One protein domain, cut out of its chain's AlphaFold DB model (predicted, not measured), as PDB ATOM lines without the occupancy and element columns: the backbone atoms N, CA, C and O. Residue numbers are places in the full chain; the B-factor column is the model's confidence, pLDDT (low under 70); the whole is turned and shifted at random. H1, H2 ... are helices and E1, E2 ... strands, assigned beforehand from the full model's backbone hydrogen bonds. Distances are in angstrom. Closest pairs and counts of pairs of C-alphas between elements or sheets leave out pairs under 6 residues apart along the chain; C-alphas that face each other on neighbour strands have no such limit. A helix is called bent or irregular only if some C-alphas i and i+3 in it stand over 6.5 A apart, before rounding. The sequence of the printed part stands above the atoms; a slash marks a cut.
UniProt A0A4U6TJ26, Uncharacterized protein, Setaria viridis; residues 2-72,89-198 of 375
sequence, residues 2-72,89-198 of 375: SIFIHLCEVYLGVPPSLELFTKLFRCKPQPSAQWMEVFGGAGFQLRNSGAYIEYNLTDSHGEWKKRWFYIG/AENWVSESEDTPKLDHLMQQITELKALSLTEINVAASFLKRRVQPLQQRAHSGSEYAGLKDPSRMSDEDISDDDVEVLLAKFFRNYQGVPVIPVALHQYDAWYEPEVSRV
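AT A GLANCE: This is residues 2 to 72 and 89 to 198 of the 375 residues of an uncharacterized protein of Setaria viridis (UniProt A0A4U6TJ26). With little regular structure, the model is a loop-rich body in which H1 and H5 cross in the middle, H6 packs on H5, and the E1 and E2 hairpin makes one end; residues 62 to 72, with H3, stick out. The printed part has 181 residues, with six named helices and two antiparallel strands in the order H1 H2 E1 E2 H3 H4 H5 H6. Mostly helix, with 66 residues in named elements, it is compact, radius of gyration of the C-alphas 17.7 A, spanning 52 by 46 by 34 A.

IN THESE COORDINATES: H1, residues 2 to 11, begins at C-alpha 2 (16.885, 37.332, 102.560). H2 is residues 18 to 24, E1 25 to 29, E2 42 to 46, and irregular H3 62 to 67, with C-alphas 62 and 65 7.3 A apart. H4, residues 100 to 114, is 20.7 A long. H5 is residues 119 to 128; H6, 160 to 167, ends at C-alpha 167 (22.103, 34.968, 114.878).

HOW THE PARTS SIT: H1 touches H5, about perpendicular at 81 degrees; the closest C-alphas, of Ile 3 and Val 122, are 6.1 A apart. H5 touches H6 at a steep tilt of 52 degrees, opposite ways, closest at the C-alphas of Leu 127 and Val 163, 6.4 A. H2 only just touches H4, by its residues 102 to 105 alone, with 3 pairs of C-alphas within 8 A, the closest those of Leu 20 and Leu 102, 6.5 A. In the E1 and E2 hairpin, N 26 and O 45 are 2.8 A apart, within hydrogen-bond range. Every O i to N i+4 pair is within range in H1, H2, H4, H5 and H6; H3 has 0 of 2, and 2 of 3 O i to N i+3 pairs.

THE WHOLE: Residues 73 to 88 are not printed; C-alphas 72 and 89 are 30.1 A apart. The links E1 to E2, E2 to H3 and H5 to H6 are long. The pLDDT is under 70 at 21 residues, among them 190 to 198.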
ATOM      1  N   SER A   2      17.707  36.581 101.582       92.31
ATOM      2  CA  SER A   2      16.885  37.332 102.560       92.31
ATOM      3  C   SER A   2      17.500  38.668 102.998       92.31
ATOM      4  O   SER A   2      16.817  39.682 102.978       92.31
ATOM      5  N   ILE A   3      18.806  38.677 103.298       93.25
ATOM      6  CA  ILE A   3      19.579  39.882 103.654       93.25
ATOM      7  C   ILE A   3      19.513  40.954 102.552       93.25
ATOM      8  O   ILE A   3      19.317  42.119 102.860       93.25
ATOM      9  N   PHE A   4      19.624  40.579 101.273       94.69
ATOM     10  CA  PHE A   4      19.557  41.527 100.152       94.69
ATOM     11  C   PHE A   4      18.155  42.132  99.997       94.69
ATOM     12  O   PHE A   4      18.029  43.340  99.824       94.69
ATOM     13  N   ILE A   5      17.106  41.310 100.105       96.00
ATOM     14  CA  ILE A   5      15.714  41.786 100.042       96.00
ATOM     15  C   ILE A   5      15.435  42.752 101.195       96.00
ATOM     16  O   ILE A   5      14.919  43.843 100.973       96.00
ATOM     17  N   HIS A   6      15.839  42.382 102.414       95.69
ATOM     18  CA  HIS A   6      15.647  43.216 103.597       95.69
ATOM     19  C   HIS A   6      16.474  44.508 103.539       95.69
ATOM     20  O   HIS A   6      15.970  45.560 103.906       95.69
ATOM     21  N   LEU A   7      17.700  44.467 103.004       95.31
ATOM     22  CA  LEU A   7      18.502  45.665 102.731       95.31
ATOM     23  C   LEU A   7      17.772  46.620 101.769       95.31
ATOM     24  O   LEU A   7      17.663  47.808 102.062       95.31
ATOM     25  N   CYS A   8      17.229  46.103 100.661       95.44
ATOM     26  CA  CYS A   8      16.486  46.911  99.689       95.44
ATOM     27  C   CYS A   8      15.250  47.564 100.319       95.44
ATOM     28  O   CYS A   8      15.115  48.785 100.290       95.44
ATOM     29  N   GLU A   9      14.377  46.762 100.930       95.06
ATOM     30  CA  GLU A   9      13.089  47.241 101.437       95.06
ATOM     31  C   GLU A   9      13.246  48.117 102.690       95.06
ATOM     32  O   GLU A   9      12.609  49.159 102.796       95.06
ATOM     33  N   VAL A  10      14.097  47.721 103.641       94.12
ATOM     34  CA  VAL A  10      14.130  48.319 104.989       94.12
ATOM     35  C   VAL A  10      15.235  49.357 105.177       94.12
ATOM     36  O   VAL A  10      15.106  50.195 106.066       94.12
ATOM     37  N   TYR A  11      16.276  49.376 104.339       92.19
ATOM     38  CA  TYR A  11      17.391  50.328 104.473       92.19
ATOM     39  C   TYR A  11      17.591  51.223 103.241       92.19
ATOM     40  O   TYR A  11      18.045  52.353 103.391       92.19
ATOM     41  N   LEU A  12      17.226  50.762 102.038       92.38
ATOM     42  CA  LEU A  12      17.237  51.583 100.815       92.38
ATOM     43  C   LEU A  12      15.848  52.141 100.447       92.38
ATOM     44  O   LEU A  12      15.763  53.030  99.604       92.38
ATOM     45  N   GLY A  13      14.769  51.630 101.050       91.31
ATOM     46  CA  GLY A  13      13.393  52.070 100.788       91.31
ATOM     47  C   GLY A  13      12.879  51.722  99.384       91.31
ATOM     48  O   GLY A  13      11.985  52.396  98.874       91.31
ATOM     49  N   VAL A  14      13.450  50.702  98.730       92.69
ATOM     50  CA  VAL A  14      13.105  50.311  97.351       92.69
ATOM     51  C   VAL A  14      12.754  48.825  97.229       92.69
ATOM     52  O   VAL A  14      13.322  47.991  97.937       92.69
ATOM     53  N   PRO A  15      11.876  48.437  96.283       93.81
ATOM     54  CA  PRO A  15      11.675  47.032  95.949       93.81
ATOM     55  C   PRO A  15      12.986  46.375  95.479       93.81
ATOM     56  O   PRO A  15      13.736  47.000  94.720       93.81
ATOM     57  N   PRO A  16      13.265  45.113  95.856       94.19
ATOM     58  CA  PRO A  16      14.462  44.402  95.412       94.19
ATOM     59  C   PRO A  16      14.435  44.202  93.891       94.19
ATOM     60  O   PRO A  16      13.601  43.462  93.366       94.19
ATOM     61  N   SER A  17      15.349  44.853  93.165       92.88
ATOM     62  CA  SER A  17      15.439  44.740  91.705       92.88
ATOM     63  C   SER A  17      16.474  43.704  91.267       92.88
ATOM     64  O   SER A  17      17.512  43.519  91.908       92.88
ATOM     65  N   LEU A  18      16.214  43.056  90.126       90.94
ATOM     66  CA  LEU A  18      17.193  42.167  89.503       90.94
ATOM     67  C   LEU A  18      18.451  42.937  89.071       90.94
ATOM     68  O   LEU A  18      19.532  42.384  89.175       90.94
ATOM     69  N   GLU A  19      18.324  44.206  88.673       92.19
ATOM     70  CA  GLU A  19      19.430  45.084  88.240       92.19
ATOM     71  C   GLU A  19      20.438  45.373  89.368       92.19
ATOM     72  O   GLU A  19      21.650  45.273  89.181       92.19
ATOM     73  N   LEU A  20      19.947  45.694  90.573       93.38
ATOM     74  CA  LEU A  20      20.803  45.882  91.747       93.38
ATOM     75  C   LEU A  20      21.394  44.543  92.201       93.38
ATOM     76  O   LEU A  20      22.557  44.466  92.603       93.38
ATOM     77  N   PHE A  21      20.617  43.466  92.076       92.62
ATOM     78  CA  PHE A  21      21.095  42.126  92.375       92.62
ATOM     79  C   PHE A  21      22.212  41.668  91.423       92.62
ATOM     80  O   PHE A  21      23.202  41.115  91.890       92.62
ATOM     81  N   THR A  22      22.108  41.920  90.114       91.12
ATOM     82  CA  THR A  22      23.134  41.569  89.117       91.12
ATOM     83  C   THR A  22      24.354  42.481  89.169       91.12
ATOM     84  O   THR A  22      25.417  42.030  88.754       91.12
ATOM     85  N   LYS A  23      24.270  43.709  89.704       91.56
ATOM     86  CA  LYS A  23      25.466  44.496  90.069       91.56
ATOM     87  C   LYS A  23      26.240  43.858  91.214       91.56
ATOM     88  O   LYS A  23      27.441  43.626  91.108       91.56
ATOM     89  N   LEU A  24      25.555  43.538  92.305       92.25
ATOM     90  CA  LEU A  24      26.202  43.016  93.507       92.25
ATOM     91  C   LEU A  24      26.670  41.567  93.327       92.25
ATOM     92  O   LEU A  24      27.781  41.212  93.723       92.25
ATOM     93  N   PHE A  25      25.848  40.728  92.700       91.31
ATOM     94  CA  PHE A  25      26.035  39.285  92.591       91.31
ATOM     95  C   PHE A  25      26.121  38.816  91.131       91.31
ATOM     96  O   PHE A  25      25.597  39.424  90.200       91.31
ATOM     97  N   ARG A  26      26.769  37.667  90.938       89.25
ATOM     98  CA  ARG A  26      26.752  36.868  89.707       89.25
ATOM     99  C   ARG A  26      26.221  35.473  90.013       89.25
ATOM    100  O   ARG A  26      26.547  34.894  91.052       89.25
ATOM    101  N   CYS A  27      25.430  34.921  89.104       87.69
ATOM    102  CA  CYS A  27      24.950  33.551  89.185       87.69
ATOM    103  C   CYS A  27      25.963  32.623  88.490       87.69
ATOM    104  O   CYS A  27      26.296  32.812  87.322       87.69
ATOM    105  N   LYS A  28      26.497  31.637  89.217       84.06
ATOM    106  CA  LYS A  28      27.433  30.632  88.696       84.06
ATOM    107  C   LYS A  28      26.751  29.262  88.606       84.06
ATOM    108  O   LYS A  28      26.294  28.776  89.644       84.06
ATOM    109  N   PRO A  29      26.731  28.607  87.430       80.88
ATOM    110  CA  PRO A  29      26.347  27.202  87.321       80.88
ATOM    111  C   PRO A  29      27.220  26.301  88.201       80.88
ATOM    112  O   PRO A  29      28.411  26.570  88.371       80.88
ATOM    113  N   GLN A  30      26.633  25.230  88.732       76.31
ATOM    114  CA  GLN A  30      27.308  24.205  89.528       76.31
ATOM    115  C   GLN A  30      27.078  22.815  88.897       76.31
ATOM    116  O   GLN A  30      25.941  22.513  88.527       76.31
ATOM    117  N   PRO A  31      28.108  21.953  88.790       72.69
ATOM    118  CA  PRO A  31      29.487  22.173  89.245       72.69
ATOM    119  C   PRO A  31      30.304  23.120  88.344       72.69
ATOM    120  O   PRO A  31      31.250  23.740  88.819       72.69
ATOM    121  N   SER A  32      29.946  23.287  87.064       75.19
ATOM    122  CA  SER A  32      30.592  24.268  86.178       75.19
ATOM    123  C   SER A  32      29.680  24.710  85.028       75.19
ATOM    124  O   SER A  32      28.636  24.114  84.792       75.19
ATOM    125  N   ALA A  33      30.081  25.737  84.270       75.06
ATOM    126  CA  ALA A  33      29.363  26.151  83.058       75.06
ATOM    127  C   ALA A  33      29.580  25.205  81.855       75.06
ATOM    128  O   ALA A  33      28.748  25.175  80.953       75.06
ATOM    129  N   GLN A  34      30.679  24.439  81.836       75.12
ATOM    130  CA  GLN A  34      30.976  23.453  80.784       75.12
ATOM    131  C   GLN A  34      30.273  22.113  81.043       75.12
ATOM    132  O   GLN A  34      29.844  21.438  80.112       75.12
ATOM    133  N   TRP A  35      30.134  21.752  82.318       67.69
ATOM    134  CA  TRP A  35      29.477  20.543  82.795       67.69
ATOM    135  C   TRP A  35      28.464  20.936  83.873       67.69
ATOM    136  O   TRP A  35      28.802  21.096  85.048       67.69
ATOM    137  N   MET A  36      27.220  21.113  83.433       70.38
ATOM    138  CA  MET A  36      26.037  21.142  84.291       70.38
ATOM    139  C   MET A  36      25.429  19.739  84.293       70.38
ATOM    140  O   MET A  36      25.377  19.076  83.256       70.38
ATOM    141  N   GLU A  37      24.960  19.285  85.447       67.31
ATOM    142  CA  GLU A  37      24.257  18.005  85.579       67.31
ATOM    143  C   GLU A  37      22.736  18.206  85.567       67.31
ATOM    144  O   GLU A  37      22.240  19.320  85.735       67.31
ATOM    145  N   VAL A  38      21.973  17.118  85.433       58.38
ATOM    146  CA  VAL A  38      20.502  17.135  85.578       58.38
ATOM    147  C   VAL A  38      20.070  17.596  86.978       58.38
ATOM    148  O   VAL A  38      19.032  18.233  87.126       58.38
ATOM    149  N   PHE A  39      20.897  17.331  87.994       56.53
ATOM    150  CA  PHE A  39      20.743  17.835  89.364       56.53
ATOM    151  C   PHE A  39      21.707  18.996  89.678       56.53
ATOM    152  O   PHE A  39      21.954  19.311  90.843       56.53
ATOM    153  N   GLY A  40      22.262  19.634  88.640       62.12
ATOM    154  CA  GLY A  40      23.160  20.777  88.757       62.12
ATOM    155  C   GLY A  40      22.454  21.992  89.355       62.12
ATOM    156  O   GLY A  40      21.352  22.361  88.948       62.12
ATOM    157  N   GLY A  41      23.097  22.618  90.339       73.56
ATOM    158  CA  GLY A  41      22.592  23.824  90.988       73.56
ATOM    159  C   GLY A  41      23.054  25.113  90.308       73.56
ATOM    160  O   GLY A  41      23.851  25.114  89.369       73.56
ATOM    161  N   ALA A  42      22.620  26.239  90.865       79.12
ATOM    162  CA  ALA A  42      23.203  27.544  90.591       79.12
ATOM    163  C   ALA A  42      23.528  28.239  91.920       79.12
ATOM    164  O   ALA A  42      22.703  28.267  92.834       79.12
ATOM    165  N   GLY A  43      24.747  28.765  92.043       84.00
ATOM    166  CA  GLY A  43      25.234  29.451  93.237       84.00
ATOM    167  C   GLY A  43      25.435  30.939  92.976       84.00
ATOM    168  O   GLY A  43      26.082  31.318  92.001       84.00
ATOM    169  N   PHE A  44      24.918  31.792  93.856       87.81
ATOM    170  CA  PHE A  44      25.163  33.231  93.791       87.81
ATOM    171  C   PHE A  44      26.476  33.573  94.497       87.81
ATOM    172  O   PHE A  44      26.658  33.235  95.665       87.81
ATOM    173  N   GLN A  45      27.379  34.258  93.797       87.31
ATOM    174  CA  GLN A  45      28.620  34.791  94.361       87.31
ATOM    175  C   GLN A  45      28.610  36.315  94.231       87.31
ATOM    176  O   GLN A  45      28.248  36.832  93.177       87.31
ATOM    177  N   LEU A  46      29.043  37.034  95.263       89.25
ATOM    178  CA  LEU A  46      29.269  38.478  95.182       89.25
ATOM    179  C   LEU A  46      30.368  38.793  94.134       89.25
ATOM    180  O   LEU A  46      31.320  38.019  93.986       89.25
ATOM    181  N   ARG A  47      30.238  39.895  93.382       88.62
ATOM    182  CA  ARG A  47      31.237  40.323  92.378       88.62
ATOM    183  C   ARG A  47      32.456  40.967  93.021       88.62
ATOM    184  O   ARG A  47      33.582  40.612  92.684       88.62
ATOM    185  N   ASN A  48      32.211  41.887  93.951       83.81
ATOM    186  CA  ASN A  48      33.214  42.676  94.656       83.81
ATOM    187  C   ASN A  48      32.854  42.729  96.150       83.81
ATOM    188  O   ASN A  48      31.838  43.314  96.517       83.81
ATOM    189  N   SER A  49      33.691  42.141  97.011       75.31
ATOM    190  CA  SER A  49      33.521  42.147  98.475       75.31
ATOM    191  C   SER A  49      33.624  43.538  99.107       75.31
ATOM    192  O   SER A  49      33.050  43.779 100.168       75.31
ATOM    193  N   GLY A  50      34.285  44.488  98.442       79.50
ATOM    194  CA  GLY A  50      34.298  45.886  98.865       79.50
ATOM    195  C   GLY A  50      32.930  46.567  98.739       79.50
ATOM    196  O   GLY A  50      32.581  47.367  99.603       79.50
ATOM    197  N   ALA A  51      32.139  46.209  97.721       80.38
ATOM    198  CA  ALA A  51      30.959  46.960  97.270       80.38
ATOM    199  C   ALA A  51      29.622  46.576  97.940       80.38
ATOM    200  O   ALA A  51      28.575  47.100  97.569       80.38
ATOM    201  N   TYR A  52      29.635  45.660  98.909       88.38
ATOM    202  CA  TYR A  52      28.454  45.239  99.671       88.38
ATOM    203  C   TYR A  52      28.749  45.248 101.172       88.38
ATOM    204  O   TYR A  52      29.919  45.270 101.569       88.38
ATOM    205  N   ILE A  53      27.707  45.217 102.006       88.50
ATOM    206  CA  ILE A  53      27.843  45.033 103.459       88.50
ATOM    207  C   ILE A  53      28.636  43.755 103.778       88.50
ATOM    208  O   ILE A  53      28.577  42.771 103.034       88.50
ATOM    209  N   GLU A  54      29.421  43.782 104.856       81.38
ATOM    210  CA  GLU A  54      30.269  42.642 105.216       81.38
ATOM    211  C   GLU A  54      29.428  41.433 105.643       81.38
ATOM    212  O   GLU A  54      28.404  41.583 106.320       81.38
ATOM    213  N   TYR A  55      29.862  40.240 105.216       76.06
ATOM    214  CA  TYR A  55      29.150  38.990 105.443       76.06
ATOM    215  C   TYR A  55      30.117  37.818 105.712       76.06
ATOM    216  O   TYR A  55      31.040  37.572 104.938       76.06
ATOM    217  N   ASN A  56      29.902  37.109 106.825       77.38
ATOM    218  CA  ASN A  56      30.735  36.039 107.393       77.38
ATOM    219  C   ASN A  56      29.853  34.845 107.828       77.38
ATOM    220  O   ASN A  56      29.844  34.391 108.979       77.38
ATOM    221  N   LEU A  57      29.074  34.332 106.873       76.25
ATOM    222  CA  LEU A  57      28.227  33.145 107.028       76.25
ATOM    223  C   LEU A  57      29.038  31.874 107.342       76.25
ATOM    224  O   LEU A  57      30.211  31.744 106.996       76.25
ATOM    225  N   THR A  58      28.385  30.890 107.957       74.38
ATOM    226  CA  THR A  58      28.988  29.573 108.217       74.38
ATOM    227  C   THR A  58      29.100  28.744 106.926       74.38
ATOM    228  O   THR A  58      28.070  28.365 106.372       74.38
ATOM    229  N   ASP A  59      30.322  28.396 106.482       65.25
ATOM    230  CA  ASP A  59      30.591  27.684 105.205       65.25
ATOM    231  C   ASP A  59      29.693  26.463 104.946       65.25
ATOM    232  O   ASP A  59      29.305  26.191 103.810       65.25
ATOM    233  N   SER A  60      29.359  25.706 105.996       67.44
ATOM    234  CA  SER A  60      28.249  24.759 105.948       67.44
ATOM    235  C   SER A  60      27.669  24.488 107.333       67.44
ATOM    236  O   SER A  60      28.392  24.277 108.306       67.44
ATOM    237  N   HIS A  61      26.347  24.365 107.403       63.56
ATOM    238  CA  HIS A  61      25.696  23.623 108.478       63.56
ATOM    239  C   HIS A  61      25.678  22.142 108.076       63.56
ATOM    240  O   HIS A  61      24.657  21.674 107.593       63.56
ATOM    241  N   GLY A  62      26.789  21.402 108.189       60.91
ATOM    242  CA  GLY A  62      26.909  20.033 107.632       60.91
ATOM    243  C   GLY A  62      25.763  19.067 108.002       60.91
ATOM    244  O   GLY A  62      25.361  18.225 107.200       60.91
ATOM    245  N   GLU A  63      25.158  19.273 109.171       72.31
ATOM    246  CA  GLU A  63      23.982  18.555 109.676       72.31
ATOM    247  C   GLU A  63      22.651  18.897 108.966       72.31
ATOM    248  O   GLU A  63      21.633  18.273 109.269       72.31
ATOM    249  N   TRP A  64      22.612  19.854 108.025       72.50
ATOM    250  CA  TRP A  64      21.371  20.354 107.407       72.50
ATOM    251  C   TRP A  64      20.535  19.232 106.797       72.50
ATOM    252  O   TRP A  64      19.324  19.188 107.002       72.50
ATOM    253  N   LYS A  65      21.192  18.269 106.139       74.75
ATOM    254  CA  LYS A  65      20.551  17.113 105.497       74.75
ATOM    255  C   LYS A  65      19.731  16.261 106.473       74.75
ATOM    256  O   LYS A  65      18.749  15.661 106.059       74.75
ATOM    257  N   LYS A  66      20.086  16.237 107.767       78.44
ATOM    258  CA  LYS A  66      19.363  15.482 108.810       78.44
ATOM    259  C   LYS A  66      18.098  16.192 109.312       78.44
ATOM    260  O   LYS A  66      17.334  15.599 110.064       78.44
ATOM    261  N   ARG A  67      17.882  17.455 108.925       71.69
ATOM    262  CA  ARG A  67      16.719  18.284 109.299       71.69
ATOM    263  C   ARG A  67      15.776  18.565 108.124       71.69
ATOM    264  O   ARG A  67      14.904  19.420 108.235       71.69
ATOM    265  N   TRP A  68      15.975  17.901 106.986       77.31
ATOM    266  CA  TRP A  68      15.141  18.075 105.799       77.31
ATOM    267  C   TRP A  68      14.118  16.946 105.688       77.31
ATOM    268  O   TRP A  68      14.444  15.771 105.831       77.31
ATOM    269  N   PHE A  69      12.879  17.330 105.402       78.12
ATOM    270  CA  PHE A  69      11.768  16.445 105.084       78.12
ATOM    271  C   PHE A  69      11.154  16.899 103.760       78.12
ATOM    272  O   PHE A  69      11.200  18.083 103.418       78.12
ATOM    273  N   TYR A  70      10.591  15.962 103.001       81.56
ATOM    274  CA  TYR A  70       9.892  16.288 101.764       81.56
ATOM    275  C   TYR A  70       8.461  16.732 102.077       81.56
ATOM    276  O   TYR A  70       7.737  16.053 102.802       81.56
ATOM    277  N   ILE A  71       8.060  17.866 101.506       80.56
ATOM    278  CA  ILE A  71       6.672  18.339 101.479       80.56
ATOM    279  C   ILE A  71       6.084  17.952 100.116       80.56
ATOM    280  O   ILE A  71       6.806  17.910  99.117       80.56
ATOM    281  N   GLY A  72       4.788  17.639 100.064       85.44
ATOM    282  CA  GLY A  72       4.109  17.356  98.800       85.44
ATOM    283  C   GLY A  72       4.124  18.566  97.861       85.44
ATOM    284  O   GLY A  72       4.132  19.715  98.303       85.44
ATOM    285  N   ALA A  89      22.602  30.638  80.436       80.75
ATOM    286  CA  ALA A  89      22.315  31.861  79.705       80.75
ATOM    287  C   ALA A  89      23.291  32.950  80.162       80.75
ATOM    288  O   ALA A  89      23.594  33.069  81.347       80.75
ATOM    289  N   GLU A  90      23.795  33.749  79.224       81.38
ATOM    290  CA  GLU A  90      24.854  34.734  79.494       81.38
ATOM    291  C   GLU A  90      24.419  35.797  80.518       81.38
ATOM    292  O   GLU A  90      25.237  36.268  81.310       81.38
ATOM    293  N   ASN A  91      23.112  36.077  80.595       80.25
ATOM    294  CA  ASN A  91      22.513  36.980  81.581       80.25
ATOM    295  C   ASN A  91      22.563  36.474  83.041       80.25
ATOM    296  O   ASN A  91      22.168  37.194  83.952       80.25
ATOM    297  N   TRP A  92      23.050  35.253  83.289       77.81
ATOM    298  CA  TRP A  92      23.373  34.769  84.636       77.81
ATOM    299  C   TRP A  92      24.686  35.376  85.157       77.81
ATOM    300  O   TRP A  92      24.856  35.571  86.364       77.81
ATOM    301  N   VAL A  93      25.619  35.670  84.245       81.06
ATOM    302  CA  VAL A  93      26.980  36.136  84.552       81.06
ATOM    303  C   VAL A  93      27.177  37.604  84.165       81.06
ATOM    304  O   VAL A  93      27.978  38.288  84.813       81.06
ATOM    305  N   SER A  94      26.437  38.114  83.172       85.81
ATOM    306  CA  SER A  94      26.464  39.530  82.797       85.81
ATOM    307  C   SER A  94      26.215  40.417  84.011       85.81
ATOM    308  O   SER A  94      25.427  40.096  84.903       85.81
ATOM    309  N   GLU A  95      26.927  41.530  84.074       88.12
ATOM    310  CA  GLU A  95      26.572  42.620  84.970       88.12
ATOM    311  C   GLU A  95      25.444  43.441  84.324       88.12
ATOM    312  O   GLU A  95      25.274  43.381  83.106       88.12
ATOM    313  N   SER A  96      24.643  44.164  85.109       86.62
ATOM    314  CA  SER A  96      23.733  45.162  84.531       86.62
ATOM    315  C   SER A  96      24.499  46.428  84.148       86.62
ATOM    316  O   SER A  96      25.481  46.778  84.805       86.62
ATOM    317  N   GLU A  97      24.036  47.113  83.104       89.62
ATOM    318  CA  GLU A  97      24.567  48.413  82.678       89.62
ATOM    319  C   GLU A  97      24.518  49.443  83.817       89.62
ATOM    320  O   GLU A  97      23.601  49.426  84.643       89.62
ATOM    321  N   ASP A  98      25.493  50.351  83.854       88.94
ATOM    322  CA  ASP A  98      25.492  51.474  84.796       88.94
ATOM    323  C   ASP A  98      24.358  52.452  84.457       88.94
ATOM    324  O   ASP A  98      24.129  52.809  83.299       88.94
ATOM    325  N   THR A  99      23.619  52.887  85.478       92.00
ATOM    326  CA  THR A  99      22.552  53.885  85.327       92.00
ATOM    327  C   THR A  99      22.533  54.796  86.552       92.00
ATOM    328  O   THR A  99      22.704  54.291  87.660       92.00
ATOM    329  N   PRO A 100      22.199  56.097  86.430       92.12
ATOM    330  CA  PRO A 100      22.270  57.027  87.564       92.12
ATOM    331  C   PRO A 100      21.448  56.616  88.799       92.12
ATOM    332  O   PRO A 100      21.791  56.966  89.924       92.12
ATOM    333  N   LYS A 101      20.364  55.850  88.605       91.31
ATOM    334  CA  LYS A 101      19.563  55.259  89.692       91.31
ATOM    335  C   LYS A 101      20.326  54.149  90.426       91.31
ATOM    336  O   LYS A 101      20.230  54.026  91.643       91.31
ATOM    337  N   LEU A 102      21.028  53.315  89.672       92.25
ATOM    338  CA  LEU A 102      21.775  52.161  90.156       92.25
ATOM    339  C   LEU A 102      23.082  52.600  90.828       92.25
ATOM    340  O   LEU A 102      23.394  52.115  91.912       92.25
ATOM    341  N   ASP A 103      23.754  53.602  90.260       91.50
ATOM    342  CA  ASP A 103      24.919  54.271  90.848       91.50
ATOM    343  C   ASP A 103      24.561  54.889  92.210       91.50
ATOM    344  O   ASP A 103      25.276  54.697  93.194       91.50
ATOM    345  N   HIS A 104      23.404  55.560  92.299       92.94
ATOM    346  CA  HIS A 104      22.890  56.118  93.551       92.94
ATOM    347  C   HIS A 104      22.607  55.035  94.606       92.94
ATOM    348  O   HIS A 104      23.035  55.176  95.748       92.94
ATOM    349  N   LEU A 105      21.972  53.918  94.230       94.12
ATOM    350  CA  LEU A 105      21.737  52.791  95.145       94.12
ATOM    351  C   LEU A 105      23.054  52.158  95.633       94.12
ATOM    352  O   LEU A 105      23.181  51.821  96.809       94.12
ATOM    353  N   MET A 106      24.060  52.039  94.761       94.19
ATOM    354  CA  MET A 106      25.401  51.569  95.133       94.19
ATOM    355  C   MET A 106      26.131  52.555  96.064       94.19
ATOM    356  O   MET A 106      26.819  52.127  96.998       94.19
ATOM    357  N   GLN A 107      25.943  53.864  95.872       93.06
ATOM    358  CA  GLN A 107      26.420  54.891  96.801       93.06
ATOM    359  C   GLN A 107      25.734  54.756  98.169       93.06
ATOM    360  O   GLN A 107      26.433  54.680  99.177       93.06
ATOM    361  N   GLN A 108      24.405  54.621  98.223       93.25
ATOM    362  CA  GLN A 108      23.665  54.441  99.481       93.25
ATOM    363  C   GLN A 108      24.108  53.178 100.244       93.25
ATOM    364  O   GLN A 108      24.288  53.224 101.459       93.25
ATOM    365  N   ILE A 109      24.367  52.056  99.556       93.31
ATOM    366  CA  ILE A 109      24.944  50.845 100.180       93.31
ATOM    367  C   ILE A 109      26.338  51.130 100.766       93.31
ATOM    368  O   ILE A 109      26.673  50.628 101.839       93.31
ATOM    369  N   THR A 110      27.143  51.952 100.088       92.81
ATOM    370  CA  THR A 110      28.479  52.354 100.557       92.81
ATOM    371  C   THR A 110      28.396  53.274 101.780       92.81
ATOM    372  O   THR A 110      29.169  53.109 102.722       92.81
ATOM    373  N   GLU A 111      27.429  54.190 101.814       91.38
ATOM    374  CA  GLU A 111      27.157  55.081 102.951       91.38
ATOM    375  C   GLU A 111      26.640  54.302 104.172       91.38
ATOM    376  O   GLU A 111      27.172  54.460 105.270       91.38
ATOM    377  N   LEU A 112      25.695  53.373 103.986       91.25
ATOM    378  CA  LEU A 112      25.233  52.459 105.041       91.25
ATOM    379  C   LEU A 112      26.379  51.596 105.601       91.25
ATOM    380  O   LEU A 112      26.470  51.395 106.811       91.25
ATOM    381  N   LYS A 113      27.290  51.122 104.740       90.69
ATOM    382  CA  LYS A 113      28.493  50.386 105.158       90.69
ATOM    383  C   LYS A 113      29.481  51.269 105.933       90.69
ATOM    384  O   LYS A 113      30.092  50.793 106.884       90.69
ATOM    385  N   ALA A 114      29.619  52.546 105.568       90.00
ATOM    386  CA  ALA A 114      30.420  53.519 106.317       90.00
ATOM    387  C   ALA A 114      29.804  53.874 107.687       90.00
ATOM    388  O   ALA A 114      30.531  54.232 108.610       90.00
ATOM    389  N   LEU A 115      28.485  53.706 107.841       89.75
ATOM    390  CA  LEU A 115      27.754  53.734 109.115       89.75
ATOM    391  C   LEU A 115      27.737  52.365 109.839       89.75
ATOM    392  O   LEU A 115      26.869  52.110 110.672       89.75
ATOM    393  N   SER A 116      28.694  51.483 109.531       88.38
ATOM    394  CA  SER A 116      28.891  50.164 110.155       88.38
ATOM    395  C   SER A 116      27.747  49.150 109.980       88.38
ATOM    396  O   SER A 116      27.654  48.202 110.759       88.38
ATOM    397  N   LEU A 117      26.891  49.278 108.956       90.62
ATOM    398  CA  LEU A 117      25.853  48.272 108.694       90.62
ATOM    399  C   LEU A 117      26.462  46.938 108.220       90.62
ATOM    400  O   LEU A 117      27.008  46.844 107.118       90.62
ATOM    401  N   THR A 118      26.308  45.886 109.027       90.69
ATOM    402  CA  THR A 118      26.719  44.508 108.697       90.69
ATOM    403  C   THR A 118      25.531  43.629 108.300       90.69
ATOM    404  O   THR A 118      24.372  43.978 108.550       90.69
ATOM    405  N   GLU A 119      25.782  42.437 107.740       90.06
ATOM    406  CA  GLU A 119      24.698  41.470 107.511       90.06
ATOM    407  C   GLU A 119      23.967  41.054 108.797       90.06
ATOM    408  O   GLU A 119      22.773  40.757 108.738       90.06
ATOM    409  N   ILE A 120      24.646  41.051 109.954       91.44
ATOM    410  CA  ILE A 120      24.042  40.592 111.212       91.44
ATOM    411  C   ILE A 120      23.022  41.623 111.706       91.44
ATOM    412  O   ILE A 120      21.967  41.232 112.190       91.44
ATOM    413  N   ASN A 121      23.256  42.921 111.483       91.44
ATOM    414  CA  ASN A 121      22.276  43.975 111.767       91.44
ATOM    415  C   ASN A 121      21.011  43.827 110.902       91.44
ATOM    416  O   ASN A 121      19.887  43.932 111.399       91.44
ATOM    417  N   VAL A 122      21.193  43.542 109.608       93.25
ATOM    418  CA  VAL A 122      20.090  43.311 108.659       93.25
ATOM    419  C   VAL A 122      19.323  42.030 109.019       93.25
ATOM    420  O   VAL A 122      18.095  41.999 108.921       93.25
ATOM    421  N   ALA A 123      20.019  40.989 109.487       92.75
ATOM    422  CA  ALA A 123      19.407  39.758 109.979       92.75
ATOM    423  C   ALA A 123      18.649  39.953 111.299       92.75
ATOM    424  O   ALA A 123      17.507  39.504 111.410       92.75
ATOM    425  N   ALA A 124      19.230  40.673 112.262       92.38
ATOM    426  CA  ALA A 124      18.586  41.030 113.523       92.38
ATOM    427  C   ALA A 124      17.272  41.777 113.267       92.38
ATOM    428  O   ALA A 124      16.244  41.423 113.841       92.38
ATOM    429  N   SER A 125      17.268  42.728 112.323       92.50
ATOM    430  CA  SER A 125      16.056  43.456 111.931       92.50
ATOM    431  C   SER A 125      14.944  42.528 111.414       92.50
ATOM    432  O   SER A 125      13.830  42.603 111.933       92.50
ATOM    433  N   PHE A 126      15.190  41.610 110.462       93.00
ATOM    434  CA  PHE A 126      14.102  40.728 109.991       93.00
ATOM    435  C   PHE A 126      13.669  39.682 111.032       93.00
ATOM    436  O   PHE A 126      12.482  39.358 111.110       93.00
ATOM    437  N   LEU A 127      14.593  39.201 111.874       93.50
ATOM    438  CA  LEU A 127      14.276  38.291 112.979       93.50
ATOM    439  C   LEU A 127      13.398  38.972 114.039       93.50
ATOM    440  O   LEU A 127      12.348  38.426 114.380       93.50
ATOM    441  N   LYS A 128      13.765  40.180 114.489       91.25
ATOM    442  CA  LYS A 128      13.002  40.978 115.463       91.25
ATOM    443  C   LYS A 128      11.648  41.430 114.909       91.25
ATOM    444  O   LYS A 128      10.636  41.348 115.598       91.25
ATOM    445  N   ARG A 129      11.584  41.806 113.624       92.38
ATOM    446  CA  ARG A 129      10.306  42.057 112.927       92.38
ATOM    447  C   ARG A 129       9.436  40.800 112.796       92.38
ATOM    448  O   ARG A 129       8.256  40.944 112.507       92.38
ATOM    449  N   ARG A 130       9.975  39.588 113.011       92.88
ATOM    450  CA  ARG A 130       9.313  38.282 112.793       92.88
ATOM    451  C   ARG A 130       8.829  38.083 111.350       92.88
ATOM    452  O   ARG A 130       7.863  37.363 111.122       92.88
ATOM    453  N   VAL A 131       9.506  38.687 110.372       92.69
ATOM    454  CA  VAL A 131       9.150  38.636 108.941       92.69
ATOM    455  C   VAL A 131      10.178  37.793 108.185       92.69
ATOM    456  O   VAL A 131      11.379  37.964 108.378       92.69
ATOM    457  N   GLN A 132       9.739  36.904 107.286       92.38
ATOM    458  CA  GLN A 132      10.643  36.210 106.357       92.38
ATOM    459  C   GLN A 132      10.687  36.927 104.994       92.38
ATOM    460  O   GLN A 132       9.720  36.827 104.239       92.38
ATOM    461  N   PRO A 133      11.798  37.588 104.600       94.06
ATOM    462  CA  PRO A 133      11.830  38.404 103.376       94.06
ATOM    463  C   PRO A 133      11.580  37.627 102.069       94.06
ATOM    464  O   PRO A 133      11.157  38.217 101.078       94.06
ATOM    465  N   LEU A 134      11.839  36.313 102.067       92.19
ATOM    466  CA  LEU A 134      11.663  35.409 100.919       92.19
ATOM    467  C   LEU A 134      10.287  34.729 100.836       92.19
ATOM    468  O   LEU A 134      10.024  34.044  99.850       92.19
ATOM    469  N   GLN A 135       9.443  34.846 101.861       90.50
ATOM    470  CA  GLN A 135       8.106  34.252 101.838       90.50
ATOM    471  C   GLN A 135       7.084  35.232 101.252       90.50
ATOM    472  O   GLN A 135       7.348  36.431 101.126       90.50
ATOM    473  N   GLN A 136       5.913  34.715 100.875       88.81
ATOM    474  CA  GLN A 136       4.786  35.555 100.484       88.81
ATOM    475  C   GLN A 136       4.328  36.375 101.697       88.81
ATOM    476  O   GLN A 136       4.100  35.828 102.773       88.81
ATOM    477  N   ARG A 137       4.214  37.689 101.509       92.62
ATOM    478  CA  ARG A 137       3.869  38.687 102.530       92.62
ATOM    479  C   ARG A 137       2.693  39.528 102.041       92.62
ATOM    480  O   ARG A 137       2.392  39.514 100.848       92.62
ATOM    481  N   ALA A 138       2.033  40.250 102.944       93.00
ATOM    482  CA  ALA A 138       0.943  41.148 102.564       93.00
ATOM    483  C   ALA A 138       1.460  42.416 101.857       93.00
ATOM    484  O   ALA A 138       0.781  42.947 100.983       93.00
ATOM    485  N   HIS A 139       2.661  42.876 102.222       91.62
ATOM    486  CA  HIS A 139       3.304  44.089 101.710       91.62
ATOM    487  C   HIS A 139       4.837  44.022 101.874       91.62
ATOM    488  O   HIS A 139       5.392  43.017 102.340       91.62
ATOM    489  N   SER A 140       5.536  45.083 101.463       91.31
ATOM    490  CA  SER A 140       6.990  45.206 101.611       91.31
ATOM    491  C   SER A 140       7.424  45.396 103.075       91.31
ATOM    492  O   SER A 140       6.628  45.758 103.943       91.31
ATOM    493  N   GLY A 141       8.711  45.183 103.360       90.38
ATOM    494  CA  GLY A 141       9.318  45.445 104.667       90.38
ATOM    495  C   GLY A 141       9.388  46.936 105.016       90.38
ATOM    496  O   GLY A 141       9.336  47.276 106.196       90.38
ATOM    497  N   SER A 142       9.435  47.816 104.011       90.06
ATOM    498  CA  SER A 142       9.264  49.271 104.155       90.06
ATOM    499  C   SER A 142       7.889  49.661 104.708       90.06
ATOM    500  O   SER A 142       7.765  50.694 105.349       90.06
ATOM    501  N   GLU A 143       6.869  48.825 104.511       91.94
ATOM    502  CA  GLU A 143       5.496  49.033 104.992       91.94
ATOM    503  C   GLU A 143       5.226  48.279 106.314       91.94
ATOM    504  O   GLU A 143       4.085  47.965 106.634       91.94
ATOM    505  N   TYR A 144       6.270  47.940 107.086       92.69
ATOM    506  CA  TYR A 144       6.130  47.130 108.303       92.69
ATOM    507  C   TYR A 144       5.279  47.827 109.383       92.69
ATOM    508  O   TYR A 144       5.641  48.889 109.882       92.69
ATOM    509  N   ALA A 145       4.164  47.222 109.787       91.50
ATOM    510  CA  ALA A 145       3.153  47.856 110.639       91.50
ATOM    511  C   ALA A 145       3.363  47.656 112.157       91.50
ATOM    512  O   ALA A 145       2.579  48.167 112.961       91.50
ATOM    513  N   GLY A 146       4.410  46.934 112.575       90.50
ATOM    514  CA  GLY A 146       4.693  46.625 113.983       90.50
ATOM    515  C   GLY A 146       4.142  45.267 114.437       90.50
ATOM    516  O   GLY A 146       4.000  44.340 113.649       90.50
ATOM    517  N   LEU A 147       3.820  45.118 115.728       89.19
ATOM    518  CA  LEU A 147       3.440  43.819 116.320       89.19
ATOM    519  C   LEU A 147       2.139  43.198 115.769       89.19
ATOM    520  O   LEU A 147       1.890  42.020 116.007       89.19
ATOM    521  N   LYS A 148       1.302  43.968 115.060       90.00
ATOM    522  CA  LYS A 148       0.053  43.498 114.422       90.00
ATOM    523  C   LYS A 148       0.091  43.560 112.890       90.00
ATOM    524  O   LYS A 148      -0.945  43.590 112.234       90.00
ATOM    525  N   ASP A 149       1.299  43.552 112.339       91.88
ATOM    526  CA  ASP A 149       1.580  43.422 110.915       91.88
ATOM    527  C   ASP A 149       1.178  42.024 110.378       91.88
ATOM    528  O   ASP A 149       1.624  41.011 110.928       91.88
ATOM    529  N   PRO A 150       0.359  41.936 109.309       94.19
ATOM    530  CA  PRO A 150      -0.131  40.671 108.747       94.19
ATOM    531  C   PRO A 150       0.927  39.866 107.968       94.19
ATOM    532  O   PRO A 150       0.653  38.747 107.544       94.19
ATOM    533  N   SER A 151       2.124  40.418 107.765       93.31
ATOM    534  CA  SER A 151       3.296  39.765 107.169       93.31
ATOM    535  C   SER A 151       4.217  39.108 108.213       93.31
ATOM    536  O   SER A 151       5.254  38.549 107.841       93.31
ATOM    537  N   ARG A 152       3.877  39.174 109.511       93.56
ATOM    538  CA  ARG A 152       4.591  38.463 110.588       93.56
ATOM    539  C   ARG A 152       4.298  36.965 110.579       93.56
ATOM    540  O   ARG A 152       3.172  36.532 110.361       93.56
ATOM    541  N   MET A 153       5.310  36.177 110.935       91.94
ATOM    542  CA  MET A 153       5.195  34.725 111.117       91.94
ATOM    543  C   MET A 153       4.456  34.322 112.398       91.94
ATOM    544  O   MET A 153       3.963  33.199 112.476       91.94
ATOM    545  N   SER A 154       4.403  35.205 113.398       90.56
ATOM    546  CA  SER A 154       3.495  35.106 114.545       90.56
ATOM    547  C   SER A 154       3.344  36.467 115.238       90.56
ATOM    548  O   SER A 154       4.136  37.389 115.000       90.56
ATOM    549  N   ASP A 155       2.314  36.617 116.071       87.88
ATOM    550  CA  ASP A 155       1.997  37.882 116.734       87.88
ATOM    551  C   ASP A 155       2.613  38.033 118.136       87.88
ATOM    552  O   ASP A 155       2.575  39.138 118.683       87.88
ATOM    553  N   GLU A 156       3.248  36.990 118.685       90.75
ATOM    554  CA  GLU A 156       4.178  37.140 119.808       90.75
ATOM    555  C   GLU A 156       5.443  37.885 119.363       90.75
ATOM    556  O   GLU A 156       5.933  37.708 118.238       90.75
ATOM    557  N   ASP A 157       5.990  38.715 120.252       89.62
ATOM    558  CA  ASP A 157       7.309  39.310 120.054       89.62
ATOM    559  C   ASP A 157       8.431  38.353 120.475       89.62
ATOM    560  O   ASP A 157       8.209  37.402 121.225       89.62
ATOM    561  N   ILE A 158       9.637  38.595 119.967       89.38
ATOM    562  CA  ILE A 158      10.821  37.780 120.250       89.38
ATOM    563  C   ILE A 158      11.811  38.570 121.108       89.38
ATOM    564  O   ILE A 158      12.049  39.754 120.852       89.38
ATOM    565  N   SER A 159      12.372  37.935 122.140       90.25
ATOM    566  CA  SER A 159      13.371  38.580 122.993       90.25
ATOM    567  C   SER A 159      14.664  38.848 122.217       90.25
ATOM    568  O   SER A 159      14.953  38.181 121.218       90.25
ATOM    569  N   ASP A 160      15.445  39.830 122.666       88.25
ATOM    570  CA  ASP A 160      16.733  40.120 122.030       88.25
ATOM    571  C   ASP A 160      17.724  38.960 122.261       88.25
ATOM    572  O   ASP A 160      18.445  38.595 121.334       88.25
ATOM    573  N   ASP A 161      17.638  38.271 123.410       90.81
ATOM    574  CA  ASP A 161      18.347  37.013 123.705       90.81
ATOM    575  C   ASP A 161      18.002  35.885 122.713       90.81
ATOM    576  O   ASP A 161      18.886  35.176 122.232       90.81
ATOM    577  N   ASP A 162      16.719  35.694 122.378       92.25
ATOM    578  CA  ASP A 162      16.284  34.665 121.423       92.25
ATOM    579  C   ASP A 162      16.768  34.972 119.998       92.25
ATOM    580  O   ASP A 162      17.114  34.056 119.244       92.25
ATOM    581  N   VAL A 163      16.813  36.255 119.620       91.56
ATOM    582  CA  VAL A 163      17.370  36.703 118.337       91.56
ATOM    583  C   VAL A 163      18.891  36.530 118.320       91.56
ATOM    584  O   VAL A 163      19.394  35.938 117.369       91.56
ATOM    585  N   GLU A 164      19.618  36.915 119.370       91.56
ATOM    586  CA  GLU A 164      21.054  36.631 119.560       91.56
ATOM    587  C   GLU A 164      21.347  35.121 119.413       91.56
ATOM    588  O   GLU A 164      22.192  34.696 118.618       91.56
ATOM    589  N   VAL A 165      20.545  34.277 120.071       91.19
ATOM    590  CA  VAL A 165      20.586  32.807 119.989       91.19
ATOM    591  C   VAL A 165      20.195  32.260 118.604       91.19
ATOM    592  O   VAL A 165      20.479  31.096 118.301       91.19
ATOM    593  N   LEU A 166      19.555  33.039 117.729       90.69
ATOM    594  CA  LEU A 166      19.326  32.690 116.320       90.69
ATOM    595  C   LEU A 166      20.475  33.172 115.422       90.69
ATOM    596  O   LEU A 166      20.948  32.396 114.594       90.69
ATOM    597  N   LEU A 167      20.975  34.392 115.617       90.94
ATOM    598  CA  LEU A 167      22.103  34.968 114.878       90.94
ATOM    599  C   LEU A 167      23.380  34.126 115.059       90.94
ATOM    600  O   LEU A 167      24.020  33.759 114.070       90.94
ATOM    601  N   ALA A 168      23.659  33.686 116.290       89.56
ATOM    602  CA  ALA A 168      24.751  32.769 116.628       89.56
ATOM    603  C   ALA A 168      24.661  31.383 115.949       89.56
ATOM    604  O   ALA A 168      25.641  30.638 115.932       89.56
ATOM    605  N   LYS A 169      23.502  31.007 115.383       86.44
ATOM    606  CA  LYS A 169      23.334  29.769 114.592       86.44
ATOM    607  C   LYS A 169      23.592  29.976 113.097       86.44
ATOM    608  O   LYS A 169      23.735  28.979 112.390       86.44
ATOM    609  N   PHE A 170      23.628  31.218 112.611       82.56
ATOM    610  CA  PHE A 170      23.839  31.550 111.197       82.56
ATOM    611  C   PHE A 170      25.285  31.993 110.915       82.56
ATOM    612  O   PHE A 170      25.911  31.504 109.966       82.56
ATOM    613  N   PHE A 171      25.831  32.881 111.748       86.12
ATOM    614  CA  PHE A 171      27.115  33.546 111.502       86.12
ATOM    615  C   PHE A 171      28.292  32.847 112.187       86.12
ATOM    616  O   PHE A 171      28.192  32.377 113.321       86.12
ATOM    617  N   ARG A 172      29.431  32.791 111.492       81.81
ATOM    618  CA  ARG A 172      30.682  32.263 112.046       81.81
ATOM    619  C   ARG A 172      31.310  33.303 112.977       81.81
ATOM    620  O   ARG A 172      31.300  34.488 112.670       81.81
ATOM    621  N   ASN A 173      31.926  32.841 114.071       83.12
ATOM    622  CA  ASN A 173      32.659  33.677 115.037       83.12
ATOM    623  C   ASN A 173      31.829  34.868 115.555       83.12
ATOM    624  O   ASN A 173      32.345  35.971 115.740       83.12
ATOM    625  N   TYR A 174      30.533  34.620 115.744       86.12
ATOM    626  CA  TYR A 174      29.538  35.597 116.153       86.12
ATOM    627  C   TYR A 174      29.878  36.239 117.511       86.12
ATOM    628  O   TYR A 174      30.241  35.538 118.455       86.12
ATOM    629  N   GLN A 175      29.768  37.568 117.587       85.62
ATOM    630  CA  GLN A 175      30.227  38.411 118.707       85.62
ATOM    631  C   GLN A 175      29.131  39.370 119.221       85.62
ATOM    632  O   GLN A 175      29.441  40.371 119.859       85.62
ATOM    633  N   GLY A 176      27.858  39.068 118.942       85.38
ATOM    634  CA  GLY A 176      26.720  39.960 119.194       85.38
ATOM    635  C   GLY A 176      26.338  40.811 117.978       85.38
ATOM    636  O   GLY A 176      27.055  40.837 116.970       85.38
ATOM    637  N   VAL A 177      25.205  41.513 118.060       82.25
ATOM    638  CA  VAL A 177      24.819  42.541 117.078       82.25
ATOM    639  C   VAL A 177      25.711  43.788 117.242       82.25
ATOM    640  O   VAL A 177      25.710  44.388 118.316       82.25
ATOM    641  N   PRO A 178      26.440  44.251 116.203       79.81
ATOM    642  CA  PRO A 178      27.223  45.483 116.283       79.81
ATOM    643  C   PRO A 178      26.339  46.705 116.549       79.81
ATOM    644  O   PRO A 178      25.346  46.913 115.846       79.81
ATOM    645  N   VAL A 179      26.730  47.535 117.520       77.19
ATOM    646  CA  VAL A 179      26.057  48.804 117.836       77.19
ATOM    647  C   VAL A 179      26.117  49.728 116.617       77.19
ATOM    648  O   VAL A 179      27.194  50.074 116.129       77.19
ATOM    649  N   ILE A 180      24.946  50.120 116.118       71.44
ATOM    650  CA  ILE A 180      24.795  50.995 114.952       71.44
ATOM    651  C   ILE A 180      24.631  52.446 115.431       71.44
ATOM    652  O   ILE A 180      23.876  52.675 116.379       71.44
ATOM    653  N   PRO A 181      25.251  53.452 114.782       69.19
ATOM    654  CA  PRO A 181      24.946  54.853 115.056       69.19
ATOM    655  C   PRO A 181      23.445  55.157 114.922       69.19
ATOM    656  O   PRO A 181      22.811  54.751 113.951       69.19
ATOM    657  N   VAL A 182      22.895  55.954 115.847       62.78
ATOM    658  CA  VAL A 182      21.459  56.327 115.913       62.78
ATOM    659  C   VAL A 182      20.931  56.972 114.616       62.78
ATOM    660  O   VAL A 182      19.738  56.909 114.324       62.78
ATOM    661  N   ALA A 183      21.823  57.547 113.802       64.62
ATOM    662  CA  ALA A 183      21.521  58.101 112.482       64.62
ATOM    663  C   ALA A 183      21.132  57.052 111.413       64.62
ATOM    664  O   ALA A 183      20.668  57.427 110.338       64.62
ATOM    665  N   LEU A 184      21.329  55.751 111.663       74.94
ATOM    666  CA  LEU A 184      20.962  54.703 110.714       74.94
ATOM    667  C   LEU A 184      19.504  54.279 110.923       74.94
ATOM    668  O   LEU A 184      19.171  53.437 111.759       74.94
ATOM    669  N   HIS A 185      18.623  54.896 110.145       75.62
ATOM    670  CA  HIS A 185      17.190  54.642 110.196       75.62
ATOM    671  C   HIS A 185      16.780  53.416 109.370       75.62
ATOM    672  O   HIS A 185      17.512  52.938 108.503       75.62
ATOM    673  N   GLN A 186      15.587  52.902 109.664       85.56
ATOM    674  CA  GLN A 186      14.948  51.816 108.931       85.56
ATOM    675  C   GLN A 186      13.554  52.255 108.499       85.56
ATOM    676  O   GLN A 186      12.838  52.868 109.287       85.56
ATOM    677  N   TYR A 187      13.155  51.881 107.288       83.94
ATOM    678  CA  TYR A 187      11.794  52.084 106.806       83.94
ATOM    679  C   TYR A 187      10.822  51.121 107.508       83.94
ATOM    680  O   TYR A 187      11.096  49.923 107.662       83.94
ATOM    681  N   ASP A 188       9.693  51.661 107.950       84.56
ATOM    682  CA  ASP A 188       8.505  50.955 108.428       84.56
ATOM    683  C   ASP A 188       7.270  51.872 108.252       84.56
ATOM    684  O   ASP A 188       7.413  53.043 107.888       84.56
ATOM    685  N   ALA A 189       6.059  51.351 108.469       78.19
ATOM    686  CA  ALA A 189       4.802  52.029 108.125       78.19
ATOM    687  C   ALA A 189       4.531  53.339 108.888       78.19
ATOM    688  O   ALA A 189       3.596  54.059 108.535       78.19
ATOM    689  N   TRP A 190       5.296  53.635 109.942       55.56
ATOM    690  CA  TRP A 190       5.060  54.781 110.821       55.56
ATOM    691  C   TRP A 190       6.076  55.917 110.635       55.56
ATOM    692  O   TRP A 190       5.943  56.947 111.297       55.56
ATOM    693  N   TYR A 191       7.071  55.760 109.750       52.06
ATOM    694  CA  TYR A 191       8.242  56.642 109.713       52.06
ATOM    695  C   TYR A 191       8.218  57.787 108.683       52.06
ATOM    696  O   TYR A 191       8.793  57.694 107.600       52.06
ATOM    697  N   GLU A 192       7.683  58.938 109.112       37.91
ATOM    698  CA  GLU A 192       8.372  60.225 108.894       37.91
ATOM    699  C   GLU A 192       9.502  60.389 109.948       37.91
ATOM    700  O   GLU A 192       9.401  59.846 111.050       37.91
ATOM    701  N   PRO A 193      10.634  61.042 109.627       34.78
ATOM    702  CA  PRO A 193      11.956  60.455 109.900       34.78
ATOM    703  C   PRO A 193      12.609  60.751 111.277       34.78
ATOM    704  O   PRO A 193      13.704  61.302 111.317       34.78
ATOM    705  N   GLU A 194      12.022  60.322 112.407       32.91
ATOM    706  CA  GLU A 194      12.679  60.391 113.744       32.91
ATOM    707  C   GLU A 194      12.579  59.107 114.621       32.91
ATOM    708  O   GLU A 194      11.610  58.891 115.354       32.91
ATOM    709  N   VAL A 195      13.648  58.288 114.624       39.56
ATOM    710  CA  VAL A 195      13.935  57.169 115.573       39.56
ATOM    711  C   VAL A 195      13.151  55.844 115.382       39.56
ATOM    712  O   VAL A 195      12.325  55.460 116.212       39.56
ATOM    713  N   SER A 196      13.479  55.057 114.342       44.69
ATOM    714  CA  SER A 196      12.916  53.696 114.176       44.69
ATOM    715  C   SER A 196      13.257  52.770 115.355       44.69
ATOM    716  O   SER A 196      14.418  52.531 115.693       44.69
ATOM    717  N   ARG A 197      12.212  52.218 115.982       49.38
ATOM    718  CA  ARG A 197      12.280  51.548 117.294       49.38
ATOM    719  C   ARG A 197      12.835  50.121 117.256       49.38
ATOM    720  O   ARG A 197      13.160  49.571 118.303       49.38
ATOM    721  N   VAL A 198      12.935  49.509 116.073       51.25
ATOM    722  CA  VAL A 198      13.142  48.054 115.899       51.25
ATOM    723  C   VAL A 198      14.475  47.545 116.463       51.25
ATOM    724  O   VAL A 198      14.535  46.402 116.900       51.25
TER     725      VAL A 198